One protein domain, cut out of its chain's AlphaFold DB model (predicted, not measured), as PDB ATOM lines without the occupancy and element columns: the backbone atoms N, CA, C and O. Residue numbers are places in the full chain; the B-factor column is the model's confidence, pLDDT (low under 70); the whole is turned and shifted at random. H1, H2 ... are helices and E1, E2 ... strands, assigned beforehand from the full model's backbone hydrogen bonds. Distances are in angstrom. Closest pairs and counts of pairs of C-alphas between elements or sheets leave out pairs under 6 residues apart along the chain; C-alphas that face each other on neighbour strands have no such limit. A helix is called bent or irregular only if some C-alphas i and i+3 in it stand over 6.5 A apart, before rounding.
ATOM      1  N   LEU A  15      14.124   0.436 -11.285       98.25
ATOM      2  CA  LEU A  15      14.082  -0.389 -10.080       98.25
ATOM      3  C   LEU A  15      13.485  -1.759 -10.396       98.25
ATOM      4  O   LEU A  15      14.075  -2.774 -10.019       98.25
ATOM      5  N   LEU A  16      12.376  -1.799 -11.135       98.06
ATOM      6  CA  LEU A  16      11.769  -3.047 -11.591       98.06
ATOM      7  C   LEU A  16      12.731  -3.842 -12.479       98.06
ATOM      8  O   LEU A  16      12.946  -5.034 -12.247       98.06
ATOM      9  N   GLN A  17      13.372  -3.188 -13.450       97.81
ATOM     10  CA  GLN A  17      14.348  -3.851 -14.320       97.81
ATOM     11  C   GLN A  17      15.529  -4.432 -13.534       97.81
ATOM     12  O   GLN A  17      15.948  -5.567 -13.779       97.81
ATOM     13  N   GLY A  18      16.064  -3.668 -12.577       98.00
ATOM     14  CA  GLY A  18      17.140  -4.122 -11.698       98.00
ATOM     15  C   GLY A  18      16.718  -5.308 -10.830       98.00
ATOM     16  O   GLY A  18      17.464  -6.282 -10.717       98.00
ATOM     17  N   TYR A  19      15.505  -5.260 -10.276       98.50
ATOM     18  CA  TYR A  19      14.935  -6.343  -9.480       98.50
ATOM     19  C   TYR A  19      14.807  -7.635 -10.294       98.50
ATOM     20  O   TYR A  19      15.328  -8.669  -9.876       98.50
ATOM     21  N   LEU A  20      14.192  -7.581 -11.478       98.12
ATOM     22  CA  LEU A  20      14.008  -8.758 -12.332       98.12
ATOM     23  C   LEU A  20      15.346  -9.355 -12.774       98.12
ATOM     24  O   LEU A  20      15.526 -10.568 -12.711       98.12
ATOM     25  N   ARG A  21      16.318  -8.514 -13.146       97.81
ATOM     26  CA  ARG A  21      17.659  -8.971 -13.533       97.81
ATOM     27  C   ARG A  21      18.388  -9.696 -12.400       97.81
ATOM     28  O   ARG A  21      19.153 -10.614 -12.669       97.81
ATOM     29  N   ALA A  22      18.182  -9.274 -11.154       98.19
ATOM     30  CA  ALA A  22      18.819  -9.890  -9.992       98.19
ATOM     31  C   ALA A  22      18.162 -11.216  -9.568       98.19
ATOM     32  O   ALA A  22      18.837 -12.056  -8.977       98.19
ATOM     33  N   HIS A  23      16.867 -11.402  -9.848       97.62
ATOM     34  CA  HIS A  23      16.088 -12.539  -9.337       97.62
ATOM     35  C   HIS A  23      15.760 -13.599 -10.391       97.62
ATOM     36  O   HIS A  23      15.430 -14.727 -10.028       97.62
ATOM     37  N   LEU A  24      15.850 -13.272 -11.680       97.38
ATOM     38  CA  LEU A  24      15.588 -14.215 -12.762       97.38
ATOM     39  C   LEU A  24      16.897 -14.778 -13.331       97.38
ATOM     40  O   LEU A  24      17.861 -14.029 -13.521       97.38
ATOM     41  N   PRO A  25      16.944 -16.078 -13.685       97.75
ATOM     42  CA  PRO A  25      18.029 -16.608 -14.502       97.75
ATOM     43  C   PRO A  25      18.170 -15.802 -15.799       97.75
ATOM     44  O   PRO A  25      17.172 -15.387 -16.383       97.75
ATOM     45  N   ALA A  26      19.399 -15.615 -16.290       97.38
ATOM     46  CA  ALA A  26      19.676 -14.703 -17.408       97.38
ATOM     47  C   ALA A  26      18.831 -14.974 -18.671       97.38
ATOM     48  O   ALA A  26      18.406 -14.034 -19.339       97.38
ATOM     49  N   GLN A  27      18.561 -16.247 -18.978       96.12
ATOM     50  CA  GLN A  27      17.717 -16.639 -20.114       96.12
ATOM     51  C   GLN A  27      16.243 -16.264 -19.895       96.12
ATOM     52  O   GLN A  27      15.613 -15.731 -20.802       96.12
ATOM     53  N   VAL A  28      15.726 -16.464 -18.679       97.06
ATOM     54  CA  VAL A  28      14.353 -16.093 -18.296       97.06
ATOM     55  C   VAL A  28      14.186 -14.576 -18.297       97.06
ATOM     56  O   VAL A  28      13.209 -14.060 -18.828       97.06
ATOM     57  N   PHE A  29      15.170 -13.843 -17.764       97.88
ATOM     58  CA  PHE A  29      15.170 -12.382 -17.797       97.88
ATOM     59  C   PHE A  29      15.098 -11.846 -19.230       97.88
ATOM     60  O   PHE A  29      14.338 -10.918 -19.482       97.88
ATOM     61  N   ALA A  30      15.859 -12.419 -20.168       97.31
ATOM     62  CA  ALA A  30      15.845 -11.976 -21.559       97.31
ATOM     63  C   ALA A  30      14.454 -12.115 -22.208       97.31
ATOM     64  O   ALA A  30      14.012 -11.181 -22.875       97.31
ATOM     65  N   GLU A  31      13.753 -13.232 -21.978       97.06
ATOM     66  CA  GLU A  31      12.387 -13.442 -22.482       97.06
ATOM     67  C   GLU A  31      11.389 -12.477 -21.823       97.06
ATOM     68  O   GLU A  31      10.691 -11.737 -22.518       97.06
ATOM     69  N   VAL A  32      11.380 -12.416 -20.486       96.88
ATOM     70  CA  VAL A  32      10.465 -11.558 -19.712       96.88
ATOM     71  C   VAL A  32      10.676 -10.075 -20.026       96.88
ATOM     72  O   VAL A  32       9.713  -9.320 -20.118       96.88
ATOM     73  N   ASN A  33      11.920  -9.641 -20.232       97.44
ATOM     74  CA  ASN A  33      12.233  -8.249 -20.541       97.44
ATOM     75  C   ASN A  33      11.608  -7.798 -21.869       97.44
ATOM     76  O   ASN A  33      11.089  -6.687 -21.945       97.44
ATOM     77  N   ILE A  34      11.648  -8.647 -22.901       98.00
ATOM     78  CA  ILE A  34      11.052  -8.342 -24.212       98.00
ATOM     79  C   ILE A  34       9.527  -8.261 -24.095       98.00
ATOM     80  O   ILE A  34       8.906  -7.355 -24.655       98.00
ATOM     81  N   ASP A  35       8.921  -9.193 -23.358       97.81
ATOM     82  CA  ASP A  35       7.472  -9.228 -23.173       97.81
ATOM     83  C   ASP A  35       6.965  -8.002 -22.393       97.81
ATOM     84  O   ASP A  35       6.054  -7.309 -22.850       97.81
ATOM     85  N   LEU A  36       7.627  -7.645 -21.288       98.12
ATOM     86  CA  LEU A  36       7.273  -6.467 -20.490       98.12
ATOM     87  C   LEU A  36       7.522  -5.147 -21.224       98.12
ATOM     88  O   LEU A  36       6.760  -4.198 -21.038       98.12
ATOM     89  N   GLU A  37       8.533  -5.067 -22.092       98.19
ATOM     90  CA  GLU A  37       8.724  -3.902 -22.959       98.19
ATOM     91  C   GLU A  37       7.546  -3.736 -23.930       98.19
ATOM     92  O   GLU A  37       7.001  -2.633 -24.047       98.19
ATOM     93  N   ARG A  38       7.098  -4.828 -24.569       98.19
ATOM     94  CA  ARG A  38       5.913  -4.824 -25.443       98.19
ATOM     95  C   ARG A  38       4.661  -4.419 -24.666       98.19
ATOM     96  O   ARG A  38       3.913  -3.550 -25.120       98.19
ATOM     97  N   PHE A  39       4.448  -5.006 -23.490       98.06
ATOM     98  CA  PHE A  39       3.298  -4.688 -22.650       98.06
ATOM     99  C   PHE A  39       3.326  -3.227 -22.174       98.06
ATOM    100  O   PHE A  39       2.311  -2.536 -22.220       98.06
ATOM    101  N   GLY A  40       4.500  -2.704 -21.816       97.75
ATOM    102  CA  GLY A  40       4.694  -1.301 -21.454       97.75
ATOM    103  C   GLY A  40       4.367  -0.315 -22.582       97.75
ATOM    104  O   GLY A  40       3.809   0.752 -22.324       97.75
ATOM    105  N   ALA A  41       4.635  -0.675 -23.841       96.88
ATOM    106  CA  ALA A  41       4.197   0.117 -24.993       96.88
ATOM    107  C   ALA A  41       2.668   0.080 -25.142       96.88
ATOM    108  O   ALA A  41       2.037   1.120 -25.324       96.88
ATOM    109  N   ARG A  42       2.055  -1.097 -24.968       97.69
ATOM    110  CA  ARG A  42       0.596  -1.262 -25.003       97.69
ATOM    111  C   ARG A  42      -0.115  -0.497 -23.881       97.69
ATOM    112  O   ARG A  42      -1.206   0.035 -24.097       97.69
ATOM    113  N   LEU A  43       0.514  -0.389 -22.707       96.12
ATOM    114  CA  LEU A  43       0.020   0.427 -21.596       96.12
ATOM    115  C   LEU A  43      -0.142   1.893 -22.001       96.12
ATOM    116  O   LEU A  43      -1.201   2.484 -21.782       96.12
ATOM    117  N   ARG A  44       0.891   2.445 -22.639       93.81
ATOM    118  CA  ARG A  44       0.906   3.814 -23.153       93.81
ATOM    119  C   ARG A  44      -0.088   4.019 -24.299       93.81
ATOM    120  O   ARG A  44      -0.810   5.012 -24.296       93.81
ATOM    121  N   ASP A  45      -0.102   3.106 -25.268       94.75
ATOM    122  CA  ASP A  45      -0.765   3.327 -26.559       94.75
ATOM    123  C   ASP A  45      -2.257   2.936 -26.564       94.75
ATOM    124  O   ASP A  45      -3.035   3.511 -27.324       94.75
ATOM    125  N   GLU A  46      -2.680   1.984 -25.722       96.75
ATOM    126  CA  GLU A  46      -4.057   1.458 -25.700       96.75
ATOM    127  C   GLU A  46      -4.678   1.524 -24.294       96.75
ATOM    128  O   GLU A  46      -5.712   2.163 -24.087       96.75
ATOM    129  N   ILE A  47      -4.055   0.877 -23.303       97.69
ATOM    130  CA  ILE A  47      -4.694   0.611 -22.000       97.69
ATOM    131  C   ILE A  47      -4.946   1.904 -21.216       97.69
ATOM    132  O   ILE A  47      -6.006   2.040 -20.605       97.69
ATOM    133  N   GLY A  48      -4.026   2.872 -21.258       95.12
ATOM    134  CA  GLY A  48      -4.198   4.161 -20.582       95.12
ATOM    135  C   GLY A  48      -5.445   4.916 -21.057       95.12
ATOM    136  O   GLY A  48      -6.205   5.444 -20.241       95.12
ATOM    137  N   PHE A  49      -5.714   4.900 -22.367       95.69
ATOM    138  CA  PHE A  49      -6.926   5.490 -22.935       95.69
ATOM    139  C   PHE A  49      -8.184   4.722 -22.506       95.69
ATOM    140  O   PHE A  49      -9.160   5.328 -22.067       95.69
ATOM    141  N   LEU A  50      -8.155   3.388 -22.561       98.44
ATOM    142  CA  LEU A  50      -9.282   2.556 -22.129       98.44
ATOM    143  C   LEU A  50      -9.621   2.745 -20.644       98.44
ATOM    144  O   LEU A  50     -10.799   2.779 -20.284       98.44
ATOM    145  N   GLY A  51      -8.609   2.892 -19.786       97.75
ATOM    146  CA  GLY A  51      -8.793   3.209 -18.371       97.75
ATOM    147  C   GLY A  51      -9.511   4.546 -18.192       97.75
ATOM    148  O   GLY A  51     -10.522   4.617 -17.494       97.75
ATOM    149  N   ARG A  52      -9.075   5.578 -18.923       96.94
ATOM    150  CA  ARG A  52      -9.737   6.887 -18.911       96.94
ATOM    151  C   ARG A  52     -11.195   6.812 -19.371       96.94
ATOM    152  O   ARG A  52     -12.052   7.445 -18.759       96.94
ATOM    153  N   GLU A  53     -11.493   6.032 -20.405       98.38
ATOM    154  CA  GLU A  53     -12.869   5.819 -20.870       98.38
ATOM    155  C   GLU A  53     -13.748   5.135 -19.814       98.38
ATOM    156  O   GLU A  53     -14.940   5.435 -19.719       98.38
ATOM    157  N   CYS A  54     -13.180   4.242 -18.997       98.44
ATOM    158  CA  CYS A  54     -13.886   3.634 -17.868       98.44
ATOM    159  C   CYS A  54     -14.177   4.653 -16.761       98.44
ATOM    160  O   CYS A  54     -15.299   4.679 -16.254       98.44
ATOM    161  N   ASP A  55     -13.218   5.522 -16.434       98.19
ATOM    162  CA  ASP A  55     -13.406   6.579 -15.431       98.19
ATOM    163  C   ASP A  55     -14.505   7.568 -15.837       98.19
ATOM    164  O   ASP A  55     -15.299   8.012 -15.008       98.19
ATOM    165  N   LEU A  56     -14.564   7.914 -17.127       98.44
ATOM    166  CA  LEU A  56     -15.577   8.819 -17.673       98.44
ATOM    167  C   LEU A  56     -16.965   8.168 -17.782       98.44
ATOM    168  O   LEU A  56     -17.971   8.874 -17.784       98.44
ATOM    169  N   ASN A  57     -17.031   6.834 -17.858       98.19
ATOM    170  CA  ASN A  57     -18.265   6.070 -18.045       98.19
ATOM    171  C   ASN A  57     -18.422   4.992 -16.956       98.19
ATOM    172  O   ASN A  57     -18.330   3.794 -17.259       98.19
ATOM    173  N   PRO A  58     -18.682   5.390 -15.696       98.12
ATOM    174  CA  PRO A  58     -18.779   4.452 -14.587       98.12
ATOM    175  C   PRO A  58     -19.944   3.461 -14.767       98.12
ATOM    176  O   PRO A  58     -20.955   3.779 -15.411       98.12
ATOM    177  N   PRO A  59     -19.836   2.249 -14.187       98.38
ATOM    178  CA  PRO A  59     -20.869   1.230 -14.299       98.38
ATOM    179  C   PRO A  59     -22.166   1.658 -13.608       98.38
ATOM    180  O   PRO A  59     -22.158   2.353 -12.591       98.38
ATOM    181  N   ARG A  60     -23.298   1.200 -14.145       97.94
ATOM    182  CA  ARG A  60     -24.634   1.470 -13.593       97.94
ATOM    183  C   ARG A  60     -25.391   0.175 -13.357       97.94
ATOM    184  O   ARG A  60     -25.291  -0.750 -14.157       97.94
ATOM    185  N   LEU A  61     -26.171   0.131 -12.282       98.50
ATOM    186  CA  LEU A  61     -27.045  -0.994 -11.967       98.50
ATOM    187  C   LEU A  61     -28.462  -0.714 -12.471       98.50
ATOM    188  O   LEU A  61     -29.086   0.271 -12.081       98.50
ATOM    189  N   LEU A  62     -28.962  -1.591 -13.335       98.25
ATOM    190  CA  LEU A  62     -30.341  -1.617 -13.796       98.25
ATOM    191  C   LEU A  62     -31.089  -2.709 -13.026       98.25
ATOM    192  O   LEU A  62     -30.902  -3.893 -13.285       98.25
ATOM    193  N   HIS A  63     -31.929  -2.318 -12.071       98.62
ATOM    194  CA  HIS A  63     -32.686  -3.280 -11.265       98.62
ATOM    195  C   HIS A  63     -33.843  -3.919 -12.030       98.62
ATOM    196  O   HIS A  63     -34.055  -5.124 -11.910       98.62
ATOM    197  N   PHE A  64     -34.566  -3.127 -12.820       98.44
ATOM    198  CA  PHE A  64     -35.744  -3.559 -13.568       98.44
ATOM    199  C   PHE A  64     -35.640  -3.130 -15.029       98.44
ATOM    200  O   PHE A  64     -35.087  -2.068 -15.321       98.44
ATOM    201  N   ASP A  65     -36.173  -3.942 -15.935       97.12
ATOM    202  CA  ASP A  65     -36.332  -3.561 -17.335       97.12
ATOM    203  C   ASP A  65     -37.512  -2.587 -17.536       97.12
ATOM    204  O   ASP A  65     -38.215  -2.212 -16.593       97.12
ATOM    205  N   ALA A  66     -37.752  -2.164 -18.783       97.38
ATOM    206  CA  ALA A  66     -38.830  -1.218 -19.083       97.38
ATOM    207  C   ALA A  66     -40.253  -1.823 -18.999       97.38
ATOM    208  O   ALA A  66     -41.226  -1.099 -19.197       97.38
ATOM    209  N   TRP A  67     -40.384  -3.115 -18.671       98.00
ATOM    210  CA  TRP A  67     -41.647  -3.835 -18.472       98.00
ATOM    211  C   TRP A  67     -41.865  -4.199 -16.996       98.00
ATOM    212  O   TRP A  67     -42.823  -4.893 -16.661       98.00
ATOM    213  N   GLY A  68     -40.998  -3.711 -16.099       97.25
ATOM    214  CA  GLY A  68     -41.090  -3.931 -14.659       97.25
ATOM    215  C   GLY A  68     -40.579  -5.298 -14.198       97.25
ATOM    216  O   GLY A  68     -40.792  -5.656 -13.040       97.25
ATOM    217  N   GLN A  69     -39.900  -6.067 -15.056       98.19
ATOM    218  CA  GLN A  69     -39.272  -7.327 -14.655       98.19
ATOM    219  C   GLN A  69     -37.917  -7.059 -14.001       98.19
ATOM    220  O   GLN A  69     -37.131  -6.252 -14.491       98.19
ATOM    221  N   ARG A  70     -37.626  -7.733 -12.881       98.12
ATOM    222  CA  ARG A  70     -36.339  -7.599 -12.183       98.12
ATOM    223  C   ARG A  70     -35.227  -8.295 -12.977       98.12
ATOM    224  O   ARG A  70     -35.345  -9.485 -13.250       98.12
ATOM    225  N   VAL A  71     -34.151  -7.570 -13.294       98.06
ATOM    226  CA  VAL A  71     -33.002  -8.056 -14.087       98.06
ATOM    227  C   VAL A  71     -31.649  -7.926 -13.379       98.06
ATOM    228  O   VAL A  71     -30.746  -8.695 -13.690       98.06
ATOM    229  N   ASP A  72     -31.496  -6.972 -12.449       98.19
ATOM    230  CA  ASP A  72     -30.243  -6.685 -11.718       98.19
ATOM    231  C   ASP A  72     -28.978  -6.675 -12.606       98.19
ATOM    232  O   ASP A  72     -27.936  -7.249 -12.284       98.19
ATOM    233  N   GLN A  73     -29.066  -6.008 -13.756       98.19
ATOM    234  CA  GLN A  73     -27.997  -5.961 -14.743       98.19
ATOM    235  C   GLN A  73     -26.997  -4.845 -14.426       98.19
ATOM    236  O   GLN A  73     -27.358  -3.671 -14.355       98.19
ATOM    237  N   VAL A  74     -25.710  -5.187 -14.336       98.12
ATOM    238  CA  VAL A  74     -24.624  -4.197 -14.310       98.12
ATOM    239  C   VAL A  74     -24.239  -3.831 -15.743       98.12
ATOM    240  O   VAL A  74     -23.721  -4.653 -16.499       98.12
ATOM    241  N   ILE A  75     -24.487  -2.582 -16.117       98.25
ATOM    242  CA  ILE A  75     -24.147  -2.024 -17.423       98.25
ATOM    243  C   ILE A  75     -22.778  -1.354 -17.318       98.25
ATOM    244  O   ILE A  75     -22.599  -0.418 -16.540       98.25
ATOM    245  N   THR A  76     -21.824  -1.815 -18.125       98.44
ATOM    246  CA  THR A  76     -20.459  -1.271 -18.213       98.44
ATOM    247  C   THR A  76     -20.199  -0.683 -19.598       98.44
ATOM    248  O   THR A  76     -20.840  -1.077 -20.578       98.44
ATOM    249  N   CYS A  77     -19.214   0.208 -19.713       98.31
ATOM    250  CA  CYS A  77     -18.763   0.699 -21.013       98.31
ATOM    251  C   CYS A  77     -18.056  -0.409 -21.836       98.31
ATOM    252  O   CYS A  77     -17.636  -1.432 -21.278       98.31
ATOM    253  N   PRO A  78     -17.911  -0.240 -23.165       98.50
ATOM    254  CA  PRO A  78     -17.143  -1.163 -24.002       98.50
ATOM    255  C   PRO A  78     -15.664  -1.247 -23.613       98.50
ATOM    256  O   PRO A  78     -15.097  -2.336 -23.652       98.50
ATOM    257  N   ALA A  79     -15.061  -0.135 -23.174       98.62
ATOM    258  CA  ALA A  79     -13.662  -0.092 -22.745       98.62
ATOM    259  C   ALA A  79     -13.385  -1.060 -21.585       98.62
ATOM    260  O   ALA A  79     -12.401  -1.793 -21.619       98.62
ATOM    261  N   TRP A  80     -14.310  -1.164 -20.625       98.56
ATOM    262  CA  TRP A  80     -14.226  -2.139 -19.535       98.56
ATOM    263  C   TRP A  80     -14.157  -3.581 -20.047       98.56
ATOM    264  O   TRP A  80     -13.380  -4.393 -19.550       98.56
ATOM    265  N   LYS A  81     -14.960  -3.911 -21.063       98.31
ATOM    266  CA  LYS A  81     -14.961  -5.249 -21.670       98.31
ATOM    267  C   LYS A  81     -13.652  -5.499 -22.415       98.31
ATOM    268  O   LYS A  81     -13.038  -6.536 -22.200       98.31
ATOM    269  N   ARG A  82     -13.175  -4.508 -23.176       98.50
ATOM    270  CA  ARG A  82     -11.889  -4.586 -23.876       98.50
ATOM    271  C   ARG A  82     -10.720  -4.788 -22.913       98.50
ATOM    272  O   ARG A  82      -9.878  -5.632 -23.180       98.50
ATOM    273  N   LEU A  83     -10.684  -4.086 -21.778       98.56
ATOM    274  CA  LEU A  83      -9.651  -4.295 -20.755       98.56
ATOM    275  C   LEU A  83      -9.640  -5.740 -20.242       98.56
ATOM    276  O   LEU A  83      -8.568  -6.308 -20.057       98.56
ATOM    277  N   LYS A  84     -10.811  -6.369 -20.073       98.31
ATOM    278  CA  LYS A  84     -10.885  -7.792 -19.706       98.31
ATOM    279  C   LYS A  84     -10.321  -8.707 -20.793       98.31
ATOM    280  O   LYS A  84      -9.641  -9.670 -20.452       98.31
ATOM    281  N   ASP A  85     -10.584  -8.405 -22.063       98.50
ATOM    282  CA  ASP A  85     -10.024  -9.165 -23.185       98.50
ATOM    283  C   ASP A  85      -8.494  -9.038 -23.212       98.50
ATOM    284  O   ASP A  85      -7.797 -10.043 -23.305       98.50
ATOM    285  N   ILE A  86      -7.964  -7.824 -23.013       98.44
ATOM    286  CA  ILE A  86      -6.519  -7.563 -22.926       98.44
ATOM    287  C   ILE A  86      -5.879  -8.376 -21.798       98.44
ATOM    288  O   ILE A  86      -4.829  -8.975 -22.003       98.44
ATOM    289  N   CYS A  87      -6.513  -8.452 -20.622       98.25
ATOM    290  CA  CYS A  87      -6.007  -9.274 -19.522       98.25
ATOM    291  C   CYS A  87      -5.856 -10.755 -19.907       98.25
ATOM    292  O   CYS A  87      -4.940 -11.419 -19.419       98.25
ATOM    293  N   ALA A  88      -6.759 -11.275 -20.746       97.81
ATOM    294  CA  ALA A  88      -6.691 -12.644 -21.244       97.81
ATOM    295  C   ALA A  88      -5.630 -12.801 -22.347       97.81
ATOM    296  O   ALA A  88      -4.858 -13.752 -22.303       97.81
ATOM    297  N   GLU A  89      -5.564 -11.858 -23.292       98.00
ATOM    298  CA  GLU A  89      -4.566 -11.831 -24.371       98.00
ATOM    299  C   GLU A  89      -3.129 -11.774 -23.823       98.00
ATOM    300  O   GLU A  89      -2.277 -12.546 -24.253       98.00
ATOM    301  N   GLU A  90      -2.872 -10.907 -22.840       97.81
ATOM    302  CA  GLU A  90      -1.549 -10.720 -22.217       97.81
ATOM    303  C   GLU A  90      -1.286 -11.706 -21.070       97.81
ATOM    304  O   GLU A  90      -0.312 -11.571 -20.338       97.81
ATOM    305  N   SER A  91      -2.159 -12.702 -20.873       96.62
ATOM    306  CA  SER A  91      -1.965 -13.771 -19.884       96.62
ATOM    307  C   SER A  91      -1.699 -13.287 -18.448       96.62
ATOM    308  O   SER A  91      -1.079 -14.008 -17.668       96.62
ATOM    309  N   LEU A  92      -2.235 -12.122 -18.049       96.06
ATOM    310  CA  LEU A  92      -1.917 -11.472 -16.763       96.06
ATOM    311  C   LEU A  92      -2.141 -12.372 -15.539       96.06
ATOM    312  O   LEU A  92      -1.449 -12.248 -14.534       96.06
ATOM    313  N   VAL A  93      -3.122 -13.275 -15.618       96.62
ATOM    314  CA  VAL A  93      -3.376 -14.285 -14.579       96.62
ATOM    315  C   VAL A  93      -2.737 -15.624 -14.940       96.62
ATOM    316  O   VAL A  93      -2.167 -16.281 -14.074       96.62
ATOM    317  N   ALA A  94      -2.840 -16.040 -16.205       96.88
ATOM    318  CA  ALA A  94      -2.430 -17.369 -16.648       96.88
ATOM    319  C   ALA A  94      -0.922 -17.612 -16.491       96.88
ATOM    320  O   ALA A  94      -0.533 -18.722 -16.130       96.88
ATOM    321  N   GLU A  95      -0.085 -16.587 -16.673       94.56
ATOM    322  CA  GLU A  95       1.376 -16.723 -16.622       94.56
ATOM    323  C   GLU A  95       1.862 -17.296 -15.277       94.56
ATOM    324  O   GLU A  95       2.727 -18.171 -15.250       94.56
ATOM    325  N   GLY A  96       1.213 -16.929 -14.163       94.19
ATOM    326  CA  GLY A  96       1.511 -17.478 -12.833       94.19
ATOM    327  C   GLY A  96       1.169 -18.966 -12.652       94.19
ATOM    328  O   GLY A  96       1.660 -19.602 -11.720       94.19
ATOM    329  N   TYR A  97       0.350 -19.545 -13.536       96.75
ATOM    330  CA  TYR A  97      -0.059 -20.955 -13.503       96.75
ATOM    331  C   TYR A  97       0.621 -21.808 -14.575       96.75
ATOM    332  O   TYR A  97       0.661 -23.030 -14.425       96.75
ATOM    333  N   THR A  98       1.173 -21.195 -15.623       94.38
ATOM    334  CA  THR A  98       1.824 -21.901 -16.737       94.38
ATOM    335  C   THR A  98       3.033 -22.728 -16.283       94.38
ATOM    336  O   THR A  98       3.328 -23.745 -16.904       94.38
TER     337      THR A  98
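AT A GLANCE: This is residues 15 to 98 of the 101 residues of the protein "acyl-CoA dehydrogenase family member 11-like" of Notechis scutatus (mainland tiger snake) (UniProt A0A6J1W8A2). A long, thin rod without a central core: a two-stranded hairpin, E1 and E2, makes one end, and the long bent helix H2 runs from beside it to the other end, where H1 folds back on H2a. H3 returns from the hairpin and packs on H2b, and residues 91 to 98, with H4, stick out. The printed part has 84 residues, mostly helix, with four named helices and two strands in the order H1, H2, E1, E2, H3, H4; the sheet E1 - E2 is antiparallel. It is extended, with a radius of gyration of the C-alphas of 18.8 A and spans of 62 by 27 by 18 A.

HOW THE PARTS SIT: E1, residues 60 to 64, and E2, residues 70 to 75, form an antiparallel hairpin at 164 degrees; N 62 and O 73 are 2.8 A apart, within hydrogen-bond range, as are N 75 and O 60 at 2.8 A. H2, residues 26 to 56, was assigned as one helix by its hydrogen bonds but is bent: C-alphas 45 and 48 are 6.9 A apart. Its arms H2a, residues 26 to 45, and H2b, residues 48 to 56, stand at a steep tilt of 46 degrees. H3, residues 78 to 89, touches H2b with residues 79 to 83 alone, closest at the C-alphas of Leu 50 and Ala 79, 5.2 A; they run opposite ways at a steep tilt of 37 degrees, only just past shallow. H1, residues 15 to 23, and H2a form a helical hairpin and only just touch, with 3 pairs of C-alphas within 8 A, the closest those of Arg 21 and Phe 29, 6.0 A; the tilt is shallow, 24 degrees, opposite ways. H4, residues 95 to 98, touches no helix. Every O i to N i+4 pair is within hydrogen-bond range in H1, H2a, H2b and H3; H4 is too short for one.

IN THESE COORDINATES: H1 begins at C-alpha 15 (14.082, -0.389, -10.080) and measures 12.3 A. H2a measures 28.8 A, H2b 12.6 A, E1 12.2 A, E2 14.4 A and H3 16.5 A. H4, 5.2 A, ends at C-alpha 98 (1.824, -21.901, -16.737).

THE WHOLE: The two C-alphas farthest apart, those of Ala 26 and Trp 67, are 62.3 A apart. The printed part has no cut, its five links are tight, and no printed residue is under 70 in pLDDT.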